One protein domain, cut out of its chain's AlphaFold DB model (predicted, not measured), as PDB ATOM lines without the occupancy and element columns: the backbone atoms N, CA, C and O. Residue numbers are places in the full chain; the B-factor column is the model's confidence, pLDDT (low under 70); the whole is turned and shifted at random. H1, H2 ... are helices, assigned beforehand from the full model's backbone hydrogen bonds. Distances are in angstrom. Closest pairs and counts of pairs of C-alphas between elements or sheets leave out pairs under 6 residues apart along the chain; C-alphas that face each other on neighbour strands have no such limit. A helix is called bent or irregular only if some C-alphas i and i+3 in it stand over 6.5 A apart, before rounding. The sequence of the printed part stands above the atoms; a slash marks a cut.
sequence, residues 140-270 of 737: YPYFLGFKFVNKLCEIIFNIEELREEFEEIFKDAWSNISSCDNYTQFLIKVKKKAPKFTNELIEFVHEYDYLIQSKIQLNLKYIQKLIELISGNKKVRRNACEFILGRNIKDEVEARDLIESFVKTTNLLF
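This is residues 140 to 270 of the 737 residues of an uncharacterized protein of Lokiarchaeum sp. (strain GC14_75) (UniProt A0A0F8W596). H1 and H6 cross at the middle of a rounded, well-packed body of helices; H4 runs beside H6, and H7 folds back from H6 as a hairpin. H8 packs on H1 with residues 265 to 269, while the sharply kinked H2 lies far from the middle. The printed part has 131 residues with eight named helices, H1 to H8 in order, and no named strand: all helix, mostly crossed. It is compact, with a radius of gyration of the C-alphas of 14.2 A and spans of 42 by 31 by 25 A.

Start at H1, residues 140 to 157, the hub, touching six helices. Its residues 144 to 149 touch H6, residues 220 to 228; the closest C-alphas, of Gly 145 and Leu 226, are 4.5 A apart. H6 forms a hairpin with H7, residues 234 to 244, closest at C-alphas Lys 225 and Ala 240, 5.1 A. H4, residues 197 to 207, touches H6 at a shallow tilt of 14 degrees, opposite ways, closest at C-alphas Ile 202 and Gln 224, 6.0 A. H1 also touches H8, residues 254 to 269, and H3, residues 183 to 193; the closest C-alphas are Phe 148 and Leu 269, 6.9 A, and Phe 146 and Tyr 183, 6.2 A. H2, residues 160 to 177, touches H1 only at the corner. H5, residues 209 to 216, only just touches H1, with 3 pairs of C-alphas within 8 A, the closest Ile 156 and Ile 212, 6.9 A. Every O i to N i+4 pair is within hydrogen-bond range in H1, H3, H4, H6, H7 and H8; H2 has 9 of 14, H5 3 of 4.

Find C-alpha 140 at (111.647, 82.176, 86.156); H1 runs 25.9 A to C-alpha 157. H2, 20.9 A, is irregular, with C-alphas 169 and 172 8.4 A apart and a kink of 90 degrees near residue 170. H8, 22.5 A, ends at C-alpha 269, (112.306, 96.468, 86.218).

Look for the farthest C-alphas at Asp 172 and Glu 252, 42.2 A apart. The printed part has no cut and no long link; no printed residue is under 70 in pLDDT.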
ATOM      1  N   TYR A 140     111.610  80.811  86.690       85.69
ATOM      2  CA  TYR A 140     111.647  82.176  86.156       85.69
ATOM      3  C   TYR A 140     110.410  83.038  86.525       85.69
ATOM      4  O   TYR A 140     110.611  84.145  87.030       85.69
ATOM      5  N   PRO A 141     109.147  82.555  86.431       89.25
ATOM      6  CA  PRO A 141     107.973  83.324  86.866       89.25
ATOM      7  C   PRO A 141     108.027  83.759  88.336       89.25
ATOM      8  O   PRO A 141     107.544  84.831  88.692       89.25
ATOM      9  N   TYR A 142     108.637  82.951  89.207       88.50
ATOM     10  CA  TYR A 142     108.769  83.280  90.624       88.50
ATOM     11  C   TYR A 142     109.827  84.358  90.891       88.50
ATOM     12  O   TYR A 142     109.625  85.204  91.761       88.50
ATOM     13  N   PHE A 143     110.927  84.352  90.131       86.81
ATOM     14  CA  PHE A 143     111.919  85.428  90.154       86.81
ATOM     15  C   PHE A 143     111.315  86.747  89.653       86.81
ATOM     16  O   PHE A 143     111.457  87.769  90.326       86.81
ATOM     17  N   LEU A 144     110.573  86.699  88.539       89.38
ATOM     18  CA  LEU A 144     109.866  87.850  87.974       89.38
ATOM     19  C   LEU A 144     108.870  88.447  88.981       89.38
ATOM     20  O   LEU A 144     108.919  89.644  89.243       89.38
ATOM     21  N   GLY A 145     108.027  87.618  89.611       91.69
ATOM     22  CA  GLY A 145     107.076  88.069  90.636       91.69
ATOM     23  C   GLY A 145     107.743  88.703  91.864       91.69
ATOM     24  O   GLY A 145     107.254  89.699  92.383       91.69
ATOM     25  N   PHE A 146     108.894  88.184  92.306       89.69
ATOM     26  CA  PHE A 146     109.675  88.772  93.404       89.69
ATOM     27  C   PHE A 146     110.281  90.131  93.045       89.69
ATOM     28  O   PHE A 146     110.119  91.090  93.798       89.69
ATOM     29  N   LYS A 147     110.936  90.232  91.881       90.06
ATOM     30  CA  LYS A 147     111.474  91.505  91.387       90.06
ATOM     31  C   LYS A 147     110.359  92.537  91.201       90.06
ATOM     32  O   LYS A 147     110.503  93.665  91.666       90.06
ATOM     33  N   PHE A 148     109.238  92.128  90.605       93.81
ATOM     34  CA  PHE A 148     108.069  92.980  90.414       93.81
ATOM     35  C   PHE A 148     107.479  93.478  91.733       93.81
ATOM     36  O   PHE A 148     107.270  94.676  91.860       93.81
ATOM     37  N   VAL A 149     107.243  92.615  92.729       92.44
ATOM     38  CA  VAL A 149     106.643  93.064  93.998       92.44
ATOM     39  C   VAL A 149     107.554  94.038  94.746       92.44
ATOM     40  O   VAL A 149     107.056  95.035  95.261       92.44
ATOM     41  N   ASN A 150     108.875  93.828  94.744       88.50
ATOM     42  CA  ASN A 150     109.803  94.810  95.315       88.50
ATOM     43  C   ASN A 150     109.659  96.182  94.631       88.50
ATOM     44  O   ASN A 150     109.546  97.193  95.321       88.50
ATOM     45  N   LYS A 151     109.615  96.215  93.290       91.69
ATOM     46  CA  LYS A 151     109.486  97.458  92.511       91.69
ATOM     47  C   LYS A 151     108.097  98.097  92.627       91.69
ATOM     48  O   LYS A 151     107.992  99.314  92.682       91.69
ATOM     49  N   LEU A 152     107.036  97.297  92.732       93.81
ATOM     50  CA  LEU A 152     105.669  97.754  92.992       93.81
ATOM     51  C   LEU A 152     105.575  98.461  94.351       93.81
ATOM     52  O   LEU A 152     105.056  99.569  94.420       93.81
ATOM     53  N   CYS A 153     106.111  97.856  95.414       90.38
ATOM     54  CA  CYS A 153     106.136  98.472  96.741       90.38
ATOM     55  C   CYS A 153     107.021  99.731  96.779       90.38
ATOM     56  O   CYS A 153     106.637 100.714  97.404       90.38
ATOM     57  N   GLU A 154     108.154  99.746  96.067       89.38
ATOM     58  CA  GLU A 154     108.983 100.948  95.872       89.38
ATOM     59  C   GLU A 154     108.203 102.079  95.170       89.38
ATOM     60  O   GLU A 154     108.267 103.229  95.595       89.38
ATOM     61  N   ILE A 155     107.430 101.759  94.126       92.31
ATOM     62  CA  ILE A 155     106.599 102.728  93.398       92.31
ATOM     63  C   ILE A 155     105.471 103.262  94.287       92.31
ATOM     64  O   ILE A 155     105.298 104.476  94.351       92.31
ATOM     65  N   ILE A 156     104.745 102.395  95.002       93.31
ATOM     66  CA  ILE A 156     103.677 102.803  95.932       93.31
ATOM     67  C   ILE A 156     104.239 103.715  97.031       93.31
ATOM     68  O   ILE A 156     103.684 104.777  97.286       93.31
ATOM     69  N   PHE A 157     105.384 103.359  97.617       88.88
ATOM     70  CA  PHE A 157     106.064 104.164  98.638       88.88
ATOM     71  C   PHE A 157     106.530 105.544  98.129       88.88
ATOM     72  O   PHE A 157     106.807 106.442  98.926       88.88
ATOM     73  N   ASN A 158     106.624 105.726  96.809       90.38
ATOM     74  CA  ASN A 158     106.989 106.975  96.140       90.38
ATOM     75  C   ASN A 158     105.786 107.712  95.513       90.38
ATOM     76  O   ASN A 158     105.981 108.723  94.836       90.38
ATOM     77  N   ILE A 159     104.556 107.242  95.745       93.88
ATOM     78  CA  ILE A 159     103.325 108.014  95.542       93.88
ATOM     79  C   ILE A 159     103.012 108.686  96.884       93.88
ATOM     80  O   ILE A 159     102.779 108.008  97.883       93.88
ATOM     81  N   GLU A 160     103.074 110.017  96.926       92.75
ATOM     82  CA  GLU A 160     102.966 110.802  98.165       92.75
ATOM     83  C   GLU A 160     101.602 110.590  98.835       92.75
ATOM     84  O   GLU A 160     101.526 110.379 100.042       92.75
ATOM     85  N   GLU A 161     100.551 110.497  98.020       94.62
ATOM     86  CA  GLU A 161      99.166 110.245  98.420       94.62
ATOM     87  C   GLU A 161      98.922 108.841  99.007       94.62
ATOM     88  O   GLU A 161      97.868 108.612  99.590       94.62
ATOM     89  N   LEU A 162      99.863 107.899  98.847       93.38
ATOM     90  CA  LEU A 162      99.739 106.509  99.313       93.38
ATOM     91  C   LEU A 162     100.742 106.129 100.408       93.38
ATOM     92  O   LEU A 162     100.628 105.042 100.978       93.38
ATOM     93  N   ARG A 163     101.742 106.974 100.701       91.00
ATOM     94  CA  ARG A 163     102.849 106.593 101.591       91.00
ATOM     95  C   ARG A 163     102.386 106.283 103.009       91.00
ATOM     96  O   ARG A 163     102.755 105.233 103.524       91.00
ATOM     97  N   GLU A 164     101.631 107.181 103.642       90.94
ATOM     98  CA  GLU A 164     101.262 107.038 105.059       90.94
ATOM     99  C   GLU A 164     100.416 105.777 105.291       90.94
ATOM    100  O   GLU A 164     100.689 105.002 106.206       90.94
ATOM    101  N   GLU A 165      99.465 105.510 104.398       92.56
ATOM    102  CA  GLU A 165      98.574 104.351 104.473       92.56
ATOM    103  C   GLU A 165      99.287 103.035 104.122       92.56
ATOM    104  O   GLU A 165      99.084 102.014 104.784       92.56
ATOM    105  N   PHE A 166     100.206 103.049 103.147       91.12
ATOM    106  CA  PHE A 166     101.079 101.905 102.879       91.12
ATOM    107  C   PHE A 166     102.023 101.623 104.065       91.12
ATOM    108  O   PHE A 166     102.247 100.462 104.416       91.12
ATOM    109  N   GLU A 167     102.558 102.657 104.721       88.31
ATOM    110  CA  GLU A 167     103.343 102.503 105.950       88.31
ATOM    111  C   GLU A 167     102.507 101.981 107.125       88.31
ATOM    112  O   GLU A 167     103.023 101.175 107.901       88.31
ATOM    113  N   GLU A 168     101.242 102.389 107.267       89.38
ATOM    114  CA  GLU A 168     100.346 101.888 108.316       89.38
ATOM    115  C   GLU A 168      99.987 100.412 108.095       89.38
ATOM    116  O   GLU A 168     100.239  99.580 108.971       89.38
ATOM    117  N   ILE A 169      99.475 100.062 106.910       87.56
ATOM    118  CA  ILE A 169      99.010  98.705 106.584       87.56
ATOM    119  C   ILE A 169     100.175  97.706 106.558       87.56
ATOM    120  O   ILE A 169     100.048  96.585 107.057       87.56
ATOM    121  N   PHE A 170     101.329  98.087 105.998       87.50
ATOM    122  CA  PHE A 170     102.433  97.153 105.760       87.50
ATOM    123  C   PHE A 170     103.608  97.277 106.737       87.50
ATOM    124  O   PHE A 170     104.583  96.550 106.557       87.50
ATOM    125  N   LYS A 171     103.544  98.106 107.787       79.56
ATOM    126  CA  LYS A 171     104.656  98.403 108.723       79.56
ATOM    127  C   LYS A 171     105.536  97.206 109.105       79.56
ATOM    128  O   LYS A 171     106.750  97.198 108.870       79.56
ATOM    129  N   ASP A 172     104.914  96.160 109.646       75.81
ATOM    130  CA  ASP A 172     105.595  94.946 110.115       75.81
ATOM    131  C   ASP A 172     105.962  93.992 108.970       75.81
ATOM    132  O   ASP A 172     106.944  93.248 109.056       75.81
ATOM    133  N   ALA A 173     105.199  94.007 107.876       77.75
ATOM    134  CA  ALA A 173     105.469  93.187 106.703       77.75
ATOM    135  C   ALA A 173     106.657  93.747 105.907       77.75
ATOM    136  O   ALA A 173     107.653  93.051 105.710       77.75
ATOM    137  N   TRP A 174     106.585  95.013 105.500       77.56
ATOM    138  CA  TRP A 174     107.554  95.695 104.648       77.56
ATOM    139  C   TRP A 174     108.927  95.820 105.305       77.56
ATOM    140  O   TRP A 174     109.919  95.463 104.676       77.56
ATOM    141  N   SER A 175     109.007  96.201 106.584       74.00
ATOM    142  CA  SER A 175     110.279  96.246 107.332       74.00
ATOM    143  C   SER A 175     110.982  94.881 107.402       74.00
ATOM    144  O   SER A 175     112.209  94.785 107.297       74.00
ATOM    145  N   ASN A 176     110.213  93.794 107.506       72.25
ATOM    146  CA  ASN A 176     110.753  92.446 107.392       72.25
ATOM    147  C   ASN A 176     111.137  92.098 105.948       72.25
ATOM    148  O   ASN A 176     112.158  91.447 105.749       72.25
ATOM    149  N   ILE A 177     110.332  92.473 104.958       73.31
ATOM    150  CA  ILE A 177     110.418  91.986 103.574       73.31
ATOM    151  C   ILE A 177     111.453  92.737 102.724       73.31
ATOM    152  O   ILE A 177     112.188  92.080 101.993       73.31
ATOM    153  N   SER A 178     111.559  94.063 102.838       72.88
ATOM    154  CA  SER A 178     112.435  94.911 102.006       72.88
ATOM    155  C   SER A 178     113.919  94.528 102.098       72.88
ATOM    156  O   SER A 178     114.658  94.608 101.121       72.88
ATOM    157  N   SER A 179     114.339  94.002 103.251       73.50
ATOM    158  CA  SER A 179     115.676  93.464 103.530       73.50
ATOM    159  C   SER A 179     115.900  92.038 102.981       73.50
ATOM    160  O   SER A 179     116.412  91.169 103.694       73.50
ATOM    161  N   CYS A 180     115.444  91.735 101.759       78.12
ATOM    162  CA  CYS A 180     115.592  90.415 101.124       78.12
ATOM    163  C   CYS A 180     116.293  90.474  99.765       78.12
ATOM    164  O   CYS A 180     115.683  90.817  98.753       78.12
ATOM    165  N   ASP A 181     117.528  89.978  99.727       76.88
ATOM    166  CA  ASP A 181     118.360  89.961  98.517       76.88
ATOM    167  C   ASP A 181     117.880  88.929  97.479       76.88
ATOM    168  O   ASP A 181     118.223  89.006  96.300       76.88
ATOM    169  N   ASN A 182     117.107  87.919  97.903       81.44
ATOM    170  CA  ASN A 182     116.673  86.816  97.042       81.44
ATOM    171  C   ASN A 182     115.293  86.228  97.394       81.44
ATOM    172  O   ASN A 182     114.826  86.267  98.536       81.44
ATOM    173  N   TYR A 183     114.693  85.576  96.390       80.50
ATOM    174  CA  TYR A 183     113.379  84.928  96.459       80.50
ATOM    175  C   TYR A 183     113.233  83.917  97.606       80.50
ATOM    176  O   TYR A 183     112.170  83.828  98.218       80.50
ATOM    177  N   THR A 184     114.280  83.151  97.926       80.62
ATOM    178  CA  THR A 184     114.209  82.110  98.962       80.62
ATOM    179  C   THR A 184     114.061  82.724 100.352       80.62
ATOM    180  O   THR A 184     113.180  82.312 101.109       80.62
ATOM    181  N   GLN A 185     114.861  83.745 100.676       79.69
ATOM    182  CA  GLN A 185     114.689  84.523 101.907       79.69
ATOM    183  C   GLN A 185     113.308  85.192 101.944       79.69
ATOM    184  O   GLN A 185     112.596  85.066 102.942       79.69
ATOM    185  N   PHE A 186     112.910  85.844 100.846       79.88
ATOM    186  CA  PHE A 186     111.635  86.552 100.719       79.88
ATOM    187  C   PHE A 186     110.444  85.618 100.989       79.88
ATOM    188  O   PHE A 186     109.619  85.895 101.859       79.88
ATOM    189  N   LEU A 187     110.401  84.446 100.341       75.75
ATOM    190  CA  LEU A 187     109.389  83.414 100.590       75.75
ATOM    191  C   LEU A 187     109.343  82.959 102.049       75.75
ATOM    192  O   LEU A 187     108.260  82.670 102.558       75.75
ATOM    193  N   ILE A 188     110.500  82.816 102.700       78.38
ATOM    194  CA  ILE A 188     110.573  82.381 104.098       78.38
ATOM    195  C   ILE A 188     110.017  83.476 105.013       78.38
ATOM    196  O   ILE A 188     109.235  83.153 105.909       78.38
ATOM    197  N   LYS A 189     110.355  84.750 104.773       77.50
ATOM    198  CA  LYS A 189     109.819  85.878 105.548       77.50
ATOM    199  C   LYS A 189     108.314  86.054 105.326       77.50
ATOM    200  O   LYS A 189     107.586  86.045 106.313       77.50
ATOM    201  N   VAL A 190     107.820  86.078 104.083       75.56
ATOM    202  CA  VAL A 190     106.371  86.138 103.791       75.56
ATOM    203  C   VAL A 190     105.628  84.980 104.467       75.56
ATOM    204  O   VAL A 190     104.694  85.210 105.228       75.56
ATOM    205  N   LYS A 191     106.078  83.727 104.303       75.06
ATOM    206  CA  LYS A 191     105.401  82.560 104.906       75.06
ATOM    207  C   LYS A 191     105.396  82.541 106.434       75.06
ATOM    208  O   LYS A 191     104.464  81.977 107.001       75.06
ATOM    209  N   LYS A 192     106.445  83.050 107.092       75.88
ATOM    210  CA  LYS A 192     106.618  82.933 108.554       75.88
ATOM    211  C   LYS A 192     106.276  84.198 109.340       75.88
ATOM    212  O   LYS A 192     106.005  84.078 110.528       75.88
ATOM    213  N   LYS A 193     106.348  85.378 108.720       72.12
ATOM    214  CA  LYS A 193     106.202  86.680 109.392       72.12
ATOM    215  C   LYS A 193     105.072  87.547 108.840       72.12
ATOM    216  O   LYS A 193     104.526  88.334 109.596       72.12
ATOM    217  N   ALA A 194     104.714  87.401 107.565       72.00
ATOM    218  CA  ALA A 194     103.689  88.226 106.921       72.00
ATOM    219  C   ALA A 194     102.742  87.371 106.047       72.00
ATOM    220  O   ALA A 194     102.675  87.551 104.830       72.00
ATOM    221  N   PRO A 195     102.027  86.386 106.632       73.62
ATOM    222  CA  PRO A 195     101.299  85.365 105.871       73.62
ATOM    223  C   PRO A 195     100.096  85.906 105.084       73.62
ATOM    224  O   PRO A 195      99.651  85.242 104.148       73.62
ATOM    225  N   LYS A 196      99.583  87.086 105.453       84.81
ATOM    226  CA  LYS A 196      98.505  87.793 104.755       84.81
ATOM    227  C   LYS A 196      98.993  88.761 103.663       84.81
ATOM    228  O   LYS A 196      98.194  89.089 102.792       84.81
ATOM    229  N   PHE A 197     100.283  89.122 103.641       88.31
ATOM    230  CA  PHE A 197     100.854  90.211 102.828       88.31
ATOM    231  C   PHE A 197     100.413  90.213 101.360       88.31
ATOM    232  O   PHE A 197     100.137  91.263 100.798       88.31
ATOM    233  N   THR A 198     100.318  89.041 100.722       89.69
ATOM    234  CA  THR A 198      99.900  88.971  99.312       89.69
ATOM    235  C   THR A 198      98.426  89.256  99.079       89.69
ATOM    236  O   THR A 198      98.078  89.628  97.971       89.69
ATOM    237  N   ASN A 199      97.568  89.047 100.073       90.56
ATOM    238  CA  ASN A 199      96.154  89.394  99.986       90.56
ATOM    239  C   ASN A 199      95.983  90.888 100.257       90.56
ATOM    240  O   ASN A 199      95.416  91.579  99.424       90.56
ATOM    241  N   GLU A 200      96.585  91.382 101.343       92.69
ATOM    242  CA  GLU A 200      96.578  92.801 101.724       92.69
ATOM    243  C   GLU A 200      97.138  93.681 100.590       92.69
ATOM    244  O   GLU A 200      96.535  94.685 100.233       92.69
ATOM    245  N   LEU A 201      98.229  93.264  99.931       93.31
ATOM    246  CA  LEU A 201      98.784  93.973  98.768       93.31
ATOM    247  C   LEU A 201      97.898  93.877  97.513       93.31
ATOM    248  O   LEU A 201      97.903  94.798  96.708       93.31
ATOM    249  N   ILE A 202      97.137  92.793  97.322       94.44
ATOM    250  CA  ILE A 202      96.166  92.692  96.216       94.44
ATOM    251  C   ILE A 202      94.954  93.594  96.484       94.44
ATOM    252  O   ILE A 202      94.489  94.260  95.565       94.44
ATOM    253  N   GLU A 203      94.467  93.632  97.721       95.38
ATOM    254  CA  GLU A 203      93.351  94.474  98.163       95.38
ATOM    255  C   GLU A 203      93.723  95.963  98.030       95.38
ATOM    256  O   GLU A 203      93.042  96.686  97.303       95.38
ATOM    257  N   PHE A 204      94.884  96.378  98.553       95.75
ATOM    258  CA  PHE A 204      95.430  97.735  98.396       95.75
ATOM    259  C   PHE A 204      95.617  98.144  96.922       95.75
ATOM    260  O   PHE A 204      95.297  99.262  96.525       95.75
ATOM    261  N   VAL A 205      96.107  97.232  96.072       95.19
ATOM    262  CA  VAL A 205      96.285  97.496  94.632       95.19
ATOM    263  C   VAL A 205      94.948  97.593  93.883       95.19
ATOM    264  O   VAL A 205      94.877  98.289  92.874       95.19
ATOM    265  N   HIS A 206      93.887  96.938  94.360       95.31
ATOM    266  CA  HIS A 206      92.537  97.108  93.819       95.31
ATOM    267  C   HIS A 206      91.874  98.415  94.275       95.31
ATOM    268  O   HIS A 206      91.159  99.026  93.482       95.31
ATOM    269  N   GLU A 207      92.105  98.841  95.516       96.06
ATOM    270  CA  GLU A 207      91.573 100.087  96.078       96.06
ATOM    271  C   GLU A 207      92.224 101.322  95.432       96.06
ATOM    272  O   GLU A 207      91.532 102.243  94.998       96.06
ATOM    273  N   TYR A 208      93.547 101.281  95.238       95.62
ATOM    274  CA  TYR A 208      94.339 102.390  94.700       95.62
ATOM    275  C   TYR A 208      94.773 102.221  93.231       95.62
ATOM    276  O   TYR A 208      95.715 102.882  92.778       95.62
ATOM    277  N   ASP A 209      94.062 101.390  92.452       93.25
ATOM    278  CA  ASP A 209      94.374 101.087  91.040       93.25
ATOM    279  C   ASP A 209      94.575 102.363  90.202       93.25
ATOM    280  O   ASP A 209      95.582 102.478  89.516       93.25
ATOM    281  N   TYR A 210      93.717 103.384  90.327       93.94
ATOM    282  CA  TYR A 210      93.864 104.645  89.575       93.94
ATOM    283  C   TYR A 210      95.241 105.318  89.766       93.94
ATOM    284  O   TYR A 210      95.882 105.726  88.792       93.94
ATOM    285  N   LEU A 211      95.724 105.402  91.010       93.12
ATOM    286  CA  LEU A 211      97.013 106.024  91.331       93.12
ATOM    287  C   LEU A 211      98.183 105.136  90.891       93.12
ATOM    288  O   LEU A 211      99.158 105.631  90.324       93.12
ATOM    289  N   ILE A 212      98.070 103.821  91.072       92.81
ATOM    290  CA  ILE A 212      99.121 102.851  90.736       92.81
ATOM    291  C   ILE A 212      99.260 102.690  89.209       92.81
ATOM    292  O   ILE A 212     100.375 102.694  88.677       92.81
ATOM    293  N   GLN A 213      98.149 102.647  88.469       92.62
ATOM    294  CA  GLN A 213      98.135 102.586  87.004       92.62
ATOM    295  C   GLN A 213      98.734 103.835  86.359       92.62
ATOM    296  O   GLN A 213      99.362 103.713  85.306       92.62
ATOM    297  N   SER A 214      98.632 105.006  87.008       91.31
ATOM    298  CA  SER A 214      99.290 106.239  86.545       91.31
ATOM    299  C   SER A 214     100.814 106.093  86.404       91.31
ATOM    300  O   SER A 214     101.426 106.806  85.610       91.31
ATOM    301  N   LYS A 215     101.421 105.151  87.146       91.25
ATOM    302  CA  LYS A 215     102.858 104.843  87.109       91.25
ATOM    303  C   LYS A 215     103.182 103.562  86.332       91.25
ATOM    304  O   LYS A 215     104.232 103.499  85.703       91.25
ATOM    305  N   ILE A 216     102.322 102.539  86.399       88.25
ATOM    306  CA  ILE A 216     102.674 101.160  86.004       88.25
ATOM    307  C   ILE A 216     102.057 100.701  84.668       88.25
ATOM    308  O   ILE A 216     102.693  99.936  83.947       88.25
ATOM    309  N   GLN A 217     100.849 101.154  84.309       88.69
ATOM    310  CA  GLN A 217     100.176 100.842  83.029       88.69
ATOM    311  C   GLN A 217     100.110  99.337  82.644       88.69
ATOM    312  O   GLN A 217     100.137  98.982  81.454       88.69
ATOM    313  N   LEU A 218     100.017  98.444  83.640       91.19
ATOM    314  CA  LEU A 218      99.917  96.987  83.473       91.19
ATOM    315  C   LEU A 218      98.489  96.496  83.707       91.19
ATOM    316  O   LEU A 218      97.771  96.978  84.577       91.19
ATOM    317  N   ASN A 219      98.103  95.437  82.997       91.50
ATOM    318  CA  ASN A 219      96.816  94.788  83.212       91.50
ATOM    319  C   ASN A 219      96.671  94.317  84.678       91.50
ATOM    320  O   ASN A 219      97.470  93.513  85.158       91.50
ATOM    321  N   LEU A 220      95.631  94.771  85.383       93.06
ATOM    322  CA  LEU A 220      95.423  94.513  86.817       93.06
ATOM    323  C   LEU A 220      95.346  93.011  87.175       93.06
ATOM    324  O   LEU A 220      95.885  92.582  88.196       93.06
ATOM    325  N   LYS A 221      94.783  92.168  86.294       94.25
ATOM    326  CA  LYS A 221      94.799  90.694  86.433       94.25
ATOM    327  C   LYS A 221      96.226  90.136  86.327       94.25
ATOM    328  O   LYS A 221      96.524  89.131  86.968       94.25
ATOM    329  N   TYR A 222      97.111  90.764  85.550       95.38
ATOM    330  CA  TYR A 222      98.530  90.398  85.475       95.38
ATOM    331  C   TYR A 222      99.284  90.829  86.740       95.38
ATOM    332  O   TYR A 222      99.955  89.992  87.340       95.38
ATOM    333  N   ILE A 223      99.086  92.070  87.212       96.19
ATOM    334  CA  ILE A 223      99.643  92.581  88.482       96.19
ATOM    335  C   ILE A 223      99.289  91.639  89.644       96.19
ATOM    336  O   ILE A 223     100.178  91.138  90.335       96.19
ATOM    337  N   GLN A 224      98.001  91.304  89.798       96.19
ATOM    338  CA  GLN A 224      97.519  90.354  90.806       96.19
ATOM    339  C   GLN A 224      98.263  89.010  90.728       96.19
ATOM    340  O   GLN A 224      98.654  88.444  91.747       96.19
ATOM    341  N   LYS A 225      98.491  88.487  89.518       96.25
ATOM    342  CA  LYS A 225      99.149  87.188  89.315       96.25
ATOM    343  C   LYS A 225     100.656  87.248  89.592       96.25
ATOM    344  O   LYS A 225     101.191  86.274  90.115       96.25
ATOM    345  N   LEU A 226     101.323  88.381  89.357       95.56
ATOM    346  CA  LEU A 226     102.700  88.604  89.816       95.56
ATOM    347  C   LEU A 226     102.796  88.631  91.354       95.56
ATOM    348  O   LEU A 226     103.716  88.031  91.910       95.56
ATOM    349  N   ILE A 227     101.815  89.218  92.053       94.88
ATOM    350  CA  ILE A 227     101.740  89.179  93.527       94.88
ATOM    351  C   ILE A 227     101.423  87.754  94.033       94.88
ATOM    352  O   ILE A 227     102.002  87.281  95.010       94.88
ATOM    353  N   GLU A 228     100.569  86.991  93.352       94.50
ATOM    354  CA  GLU A 228     100.271  85.605  93.744       94.50
ATOM    355  C   GLU A 228     101.490  84.657  93.646       94.50
ATOM    356  O   GLU A 228     101.578  83.690  94.413       94.50
ATOM    357  N   LEU A 229     102.468  84.932  92.769       92.12
ATOM    358  CA  LEU A 229     103.697  84.130  92.598       92.12
ATOM    359  C   LEU A 229     104.600  84.092  93.846       92.12
ATOM    360  O   LEU A 229     105.347  83.125  94.045       92.12
ATOM    361  N   ILE A 230     104.521  85.101  94.717       89.12
ATOM    362  CA  ILE A 230     105.234  85.125  96.005       89.12
ATOM    363  C   ILE A 230     104.401  84.556  97.171       89.12
ATOM    364  O   ILE A 230     104.948  84.308  98.247       89.12
ATOM    365  N   SER A 231     103.103  84.288  96.974       88.31
ATOM    366  CA  SER A 231     102.163  83.956  98.059       88.31
ATOM    367  C   SER A 231     102.589  82.761  98.909       88.31
ATOM    368  O   SER A 231     103.124  81.759  98.419       88.31
ATOM    369  N   GLY A 232     102.307  82.817 100.214       82.38
ATOM    370  CA  GLY A 232     102.527  81.685 101.112       82.38
ATOM    371  C   GLY A 232     101.816  80.419 100.615       82.38
ATOM    372  O   GLY A 232     102.426  79.343 100.557       82.38
ATOM    373  N   ASN A 233     100.577  80.573 100.138       87.69
ATOM    374  CA  ASN A 233      99.697  79.501  99.686       87.69
ATOM    375  C   ASN A 233     100.225  78.795  98.416       87.69
ATOM    376  O   ASN A 233     100.412  79.396  97.357       87.69
ATOM    377  N   LYS A 234     100.456  77.475  98.503       88.38
ATOM    378  CA  LYS A 234     100.983  76.655  97.393       88.38
ATOM    379  C   LYS A 234     100.010  76.508  96.216       88.38
ATOM    380  O   LYS A 234     100.485  76.398  95.092       88.38
ATOM    381  N   LYS A 235      98.691  76.524  96.447       92.19
ATOM    382  CA  LYS A 235      97.683  76.420  95.376       92.19
ATOM    383  C   LYS A 235      97.602  77.724  94.581       92.19
ATOM    384  O   LYS A 235      97.707  77.687  93.364       92.19
ATOM    385  N   VAL A 236      97.512  78.861  95.276       91.56
ATOM    386  CA  VAL A 236      97.475  80.206  94.669       91.56
ATOM    387  C   VAL A 236      98.726  80.455  93.820       91.56
ATOM    388  O   VAL A 236      98.613  80.624  92.610       91.56
ATOM    389  N   ARG A 237      99.925  80.317  94.407       90.50
ATOM    390  CA  ARG A 237     101.201  80.459  93.679       90.50
ATOM    391  C   ARG A 237     101.309  79.540  92.453       90.50
ATOM    392  O   ARG A 237     101.867  79.952  91.439       90.50
ATOM    393  N   ARG A 238     100.793  78.304  92.526       91.19
ATOM    394  CA  ARG A 238     100.786  77.386  91.374       91.19
ATOM    395  C   ARG A 238      99.853  77.885  90.272       91.19
ATOM    396  O   ARG A 238     100.273  77.912  89.122       91.19
ATOM    397  N   ASN A 239      98.630  78.291  90.607       93.06
ATOM    398  CA  ASN A 239      97.671  78.813  89.630       93.06
ATOM    399  C   ASN A 239      98.213  80.068  88.922       93.06
ATOM    400  O   ASN A 239      98.073  80.197  87.708       93.06
ATOM    401  N   ALA A 240      98.879  80.956  89.664       93.19
ATOM    402  CA  ALA A 240      99.555  82.125  89.111       93.19
ATOM    403  C   ALA A 240     100.717  81.751  88.179       93.19
ATOM    404  O   ALA A 240     100.813  82.282  87.076       93.19
ATOM    405  N   CYS A 241     101.542  80.773  88.565       91.88
ATOM    406  CA  CYS A 241     102.584  80.228  87.695       91.88
ATOM    407  C   CYS A 241     101.993  79.639  86.404       91.88
ATOM    408  O   CYS A 241     102.433  79.990  85.318       91.88
ATOM    409  N   GLU A 242     100.933  78.832  86.476       91.75
ATOM    410  CA  GLU A 242     100.289  78.260  85.282       91.75
ATOM    411  C   GLU A 242      99.634  79.319  84.368       91.75
ATOM    412  O   GLU A 242      99.526  79.090  83.162       91.75
ATOM    413  N   PHE A 243      99.261  80.486  84.910       92.81
ATOM    414  CA  PHE A 243      98.821  81.654  84.139       92.81
ATOM    415  C   PHE A 243      99.988  82.373  83.437       92.81
ATOM    416  O   PHE A 243      99.931  82.553  82.223       92.81
ATOM    417  N   ILE A 244     101.065  82.713  84.157       91.81
ATOM    418  CA  ILE A 244     102.258  83.382  83.592       91.81
ATOM    419  C   ILE A 244     103.022  82.469  82.612       91.81
ATOM    420  O   ILE A 244     103.618  82.941  81.652       91.81
ATOM    421  N   LEU A 245     102.946  81.146  82.779       89.44
ATOM    422  CA  LEU A 245     103.432  80.162  81.801       89.44
ATOM    423  C   LEU A 245     102.528  80.030  80.558       89.44
ATOM    424  O   LEU A 245     102.783  79.183  79.702       89.44
ATOM    425  N   GLY A 246     101.426  80.780  80.470       88.88
ATOM    426  CA  GLY A 246     100.496  80.745  79.339       88.88
ATOM    427  C   GLY A 246      99.801  79.395  79.117       88.88
ATOM    428  O   GLY A 246      99.221  79.177  78.049       88.88
ATOM    429  N   ARG A 247      99.839  78.468  80.093       87.81
ATOM    430  CA  ARG A 247      99.372  77.075  79.918       87.81
ATOM    431  C   ARG A 247      97.884  76.996  79.557       87.81
ATOM    432  O   ARG A 247      97.489  76.084  78.840       87.81
ATOM    433  N   ASN A 248      97.093  77.977  79.999       86.12
ATOM    434  CA  ASN A 248      95.637  78.037  79.831       86.12
ATOM    435  C   ASN A 248      95.150  79.180  78.908       86.12
ATOM    436  O   ASN A 248      93.989  79.569  79.010       86.12
ATOM    437  N   ILE A 249      96.011  79.728  78.035       89.62
ATOM    438  CA  ILE A 249      95.619  80.775  77.067       89.62
ATOM    439  C   ILE A 249      94.490  80.279  76.164       89.62
ATOM    440  O   ILE A 249      94.649  79.259  75.488       89.62
ATOM    441  N   LYS A 250      93.395  81.043  76.122       88.88
ATOM    442  CA  LYS A 250      92.187  80.714  75.350       88.88
ATOM    443  C   LYS A 250      92.285  81.082  73.872       88.88
ATOM    444  O   LYS A 250      91.803  80.334  73.026       88.88
ATOM    445  N   ASP A 251      92.889  82.228  73.572       90.88
ATOM    446  CA  ASP A 251      92.848  82.859  72.254       90.88
ATOM    447  C   ASP A 251      94.059  83.784  72.001       90.88
ATOM    448  O   ASP A 251      94.964  83.925  72.825       90.88
ATOM    449  N   GLU A 252      94.085  84.392  70.815       89.81
ATOM    450  CA  GLU A 252      95.146  85.296  70.359       89.81
ATOM    451  C   GLU A 252      95.022  86.730  70.912       89.81
ATOM    452  O   GLU A 252      95.877  87.558  70.609       89.81
ATOM    453  N   VAL A 253      93.980  87.072  71.680       91.69
ATOM    454  CA  VAL A 253      93.909  88.335  72.444       91.69
ATOM    455  C   VAL A 253      94.605  88.130  73.784       91.69
ATOM    456  O   VAL A 253      95.605  88.792  74.039       91.69
ATOM    457  N   GLU A 254      94.205  87.116  74.564       92.31
ATOM    458  CA  GLU A 254      94.853  86.797  75.848       92.31
ATOM    459  C   GLU A 254      96.359  86.510  75.669       92.31
ATOM    460  O   GLU A 254      97.160  86.853  76.535       92.31
ATOM    461  N   ALA A 255      96.778  85.965  74.518       92.50
ATOM    462  CA  ALA A 255      98.192  85.821  74.160       92.50
ATOM    463  C   ALA A 255      98.949  87.151  73.957       92.50
ATOM    464  O   ALA A 255     100.122  87.241  74.318       92.50
ATOM    465  N   ARG A 256      98.306  88.164  73.359       91.44
ATOM    466  CA  ARG A 256      98.903  89.491  73.130       91.44
ATOM    467  C   ARG A 256      98.984  90.274  74.430       91.44
ATOM    468  O   ARG A 256     100.075  90.713  74.776       91.44
ATOM    469  N   ASP A 257      97.885  90.330  75.184       91.44
ATOM    470  CA  ASP A 257      97.819  90.962  76.506       91.44
ATOM    471  C   ASP A 257      98.932  90.442  77.434       91.44
ATOM    472  O   ASP A 257      99.530  91.201  78.200       91.44
ATOM    473  N   LEU A 258      99.233  89.139  77.353       93.38
ATOM    474  CA  LEU A 258     100.279  88.475  78.130       93.38
ATOM    475  C   LEU A 258     101.712  88.784  77.664       93.38
ATOM    476  O   LEU A 258     102.586  88.903  78.523       93.38
ATOM    477  N   ILE A 259     101.974  88.941  76.357       92.38
ATOM    478  CA  ILE A 259     103.276  89.443  75.873       92.38
ATOM    479  C   ILE A 259     103.453  90.908  76.263       92.38
ATOM    480  O   ILE A 259     104.497  91.264  76.801       92.38
ATOM    481  N   GLU A 260     102.451  91.752  76.014       91.25
ATOM    482  CA  GLU A 260     102.540  93.186  76.294       91.25
ATOM    483  C   GLU A 260     102.749  93.435  77.793       91.25
ATOM    484  O   GLU A 260     103.647  94.182  78.176       91.25
ATOM    485  N   SER A 261     101.992  92.739  78.650       93.19
ATOM    486  CA  SER A 261     102.171  92.814  80.104       93.19
ATOM    487  C   SER A 261     103.533  92.273  80.549       93.19
ATOM    488  O   SER A 261     104.133  92.826  81.468       93.19
ATOM    489  N   PHE A 262     104.062  91.231  79.896       92.50
ATOM    490  CA  PHE A 262     105.407  90.728  80.180       92.50
ATOM    491  C   PHE A 262     106.492  91.761  79.828       92.50
ATOM    492  O   PHE A 262     107.301  92.094  80.691       92.50
ATOM    493  N   VAL A 263     106.471  92.333  78.619       90.56
ATOM    494  CA  VAL A 263     107.456  93.344  78.186       90.56
ATOM    495  C   VAL A 263     107.351  94.626  79.015       90.56
ATOM    496  O   VAL A 263     108.360  95.165  79.460       90.56
ATOM    497  N   LYS A 264     106.135  95.099  79.308       90.56
ATOM    498  CA  LYS A 264     105.940  96.224  80.235       90.56
ATOM    499  C   LYS A 264     106.500  95.923  81.630       90.56
ATOM    500  O   LYS A 264     107.047  96.816  82.266       90.56
ATOM    501  N   THR A 265     106.429  94.671  82.090       92.75
ATOM    502  CA  THR A 265     107.034  94.257  83.366       92.75
ATOM    503  C   THR A 265     108.564  94.254  83.301       92.75
ATOM    504  O   THR A 265     109.189  94.662  84.274       92.75
ATOM    505  N   THR A 266     109.196  93.858  82.186       90.06
ATOM    506  CA  THR A 266     110.664  93.967  82.061       90.06
ATOM    507  C   THR A 266     111.115  95.426  81.973       90.06
ATOM    508  O   THR A 266     112.039  95.796  82.687       90.06
ATOM    509  N   ASN A 267     110.408  96.277  81.223       87.75
ATOM    510  CA  ASN A 267     110.666  97.724  81.168       87.75
ATOM    511  C   ASN A 267     110.488  98.434  82.527       87.75
ATOM    512  O   ASN A 267     111.175  99.407  82.813       87.75
ATOM    513  N   LEU A 268     109.575  97.964  83.384       90.50
ATOM    514  CA  LEU A 268     109.390  98.517  84.736       90.50
ATOM    515  C   LEU A 268     110.532  98.127  85.696       90.50
ATOM    516  O   LEU A 268     110.770  98.800  86.699       90.50
ATOM    517  N   LEU A 269     111.211  97.011  85.412       90.31
ATOM    518  CA  LEU A 269     112.306  96.468  86.218       90.31
ATOM    519  C   LEU A 269     113.694  96.929  85.757       90.31
ATOM    520  O   LEU A 269     114.620  96.916  86.567       90.31
ATOM    521  N   PHE A 270     113.828  97.315  84.487       87.00
ATOM    522  CA  PHE A 270     115.072  97.723  83.837       87.00
ATOM    523  C   PHE A 270     114.749  98.848  82.844       87.00
ATOM    524  O   PHE A 270     113.950  98.630  81.932       87.00
TER     525      PHE A 270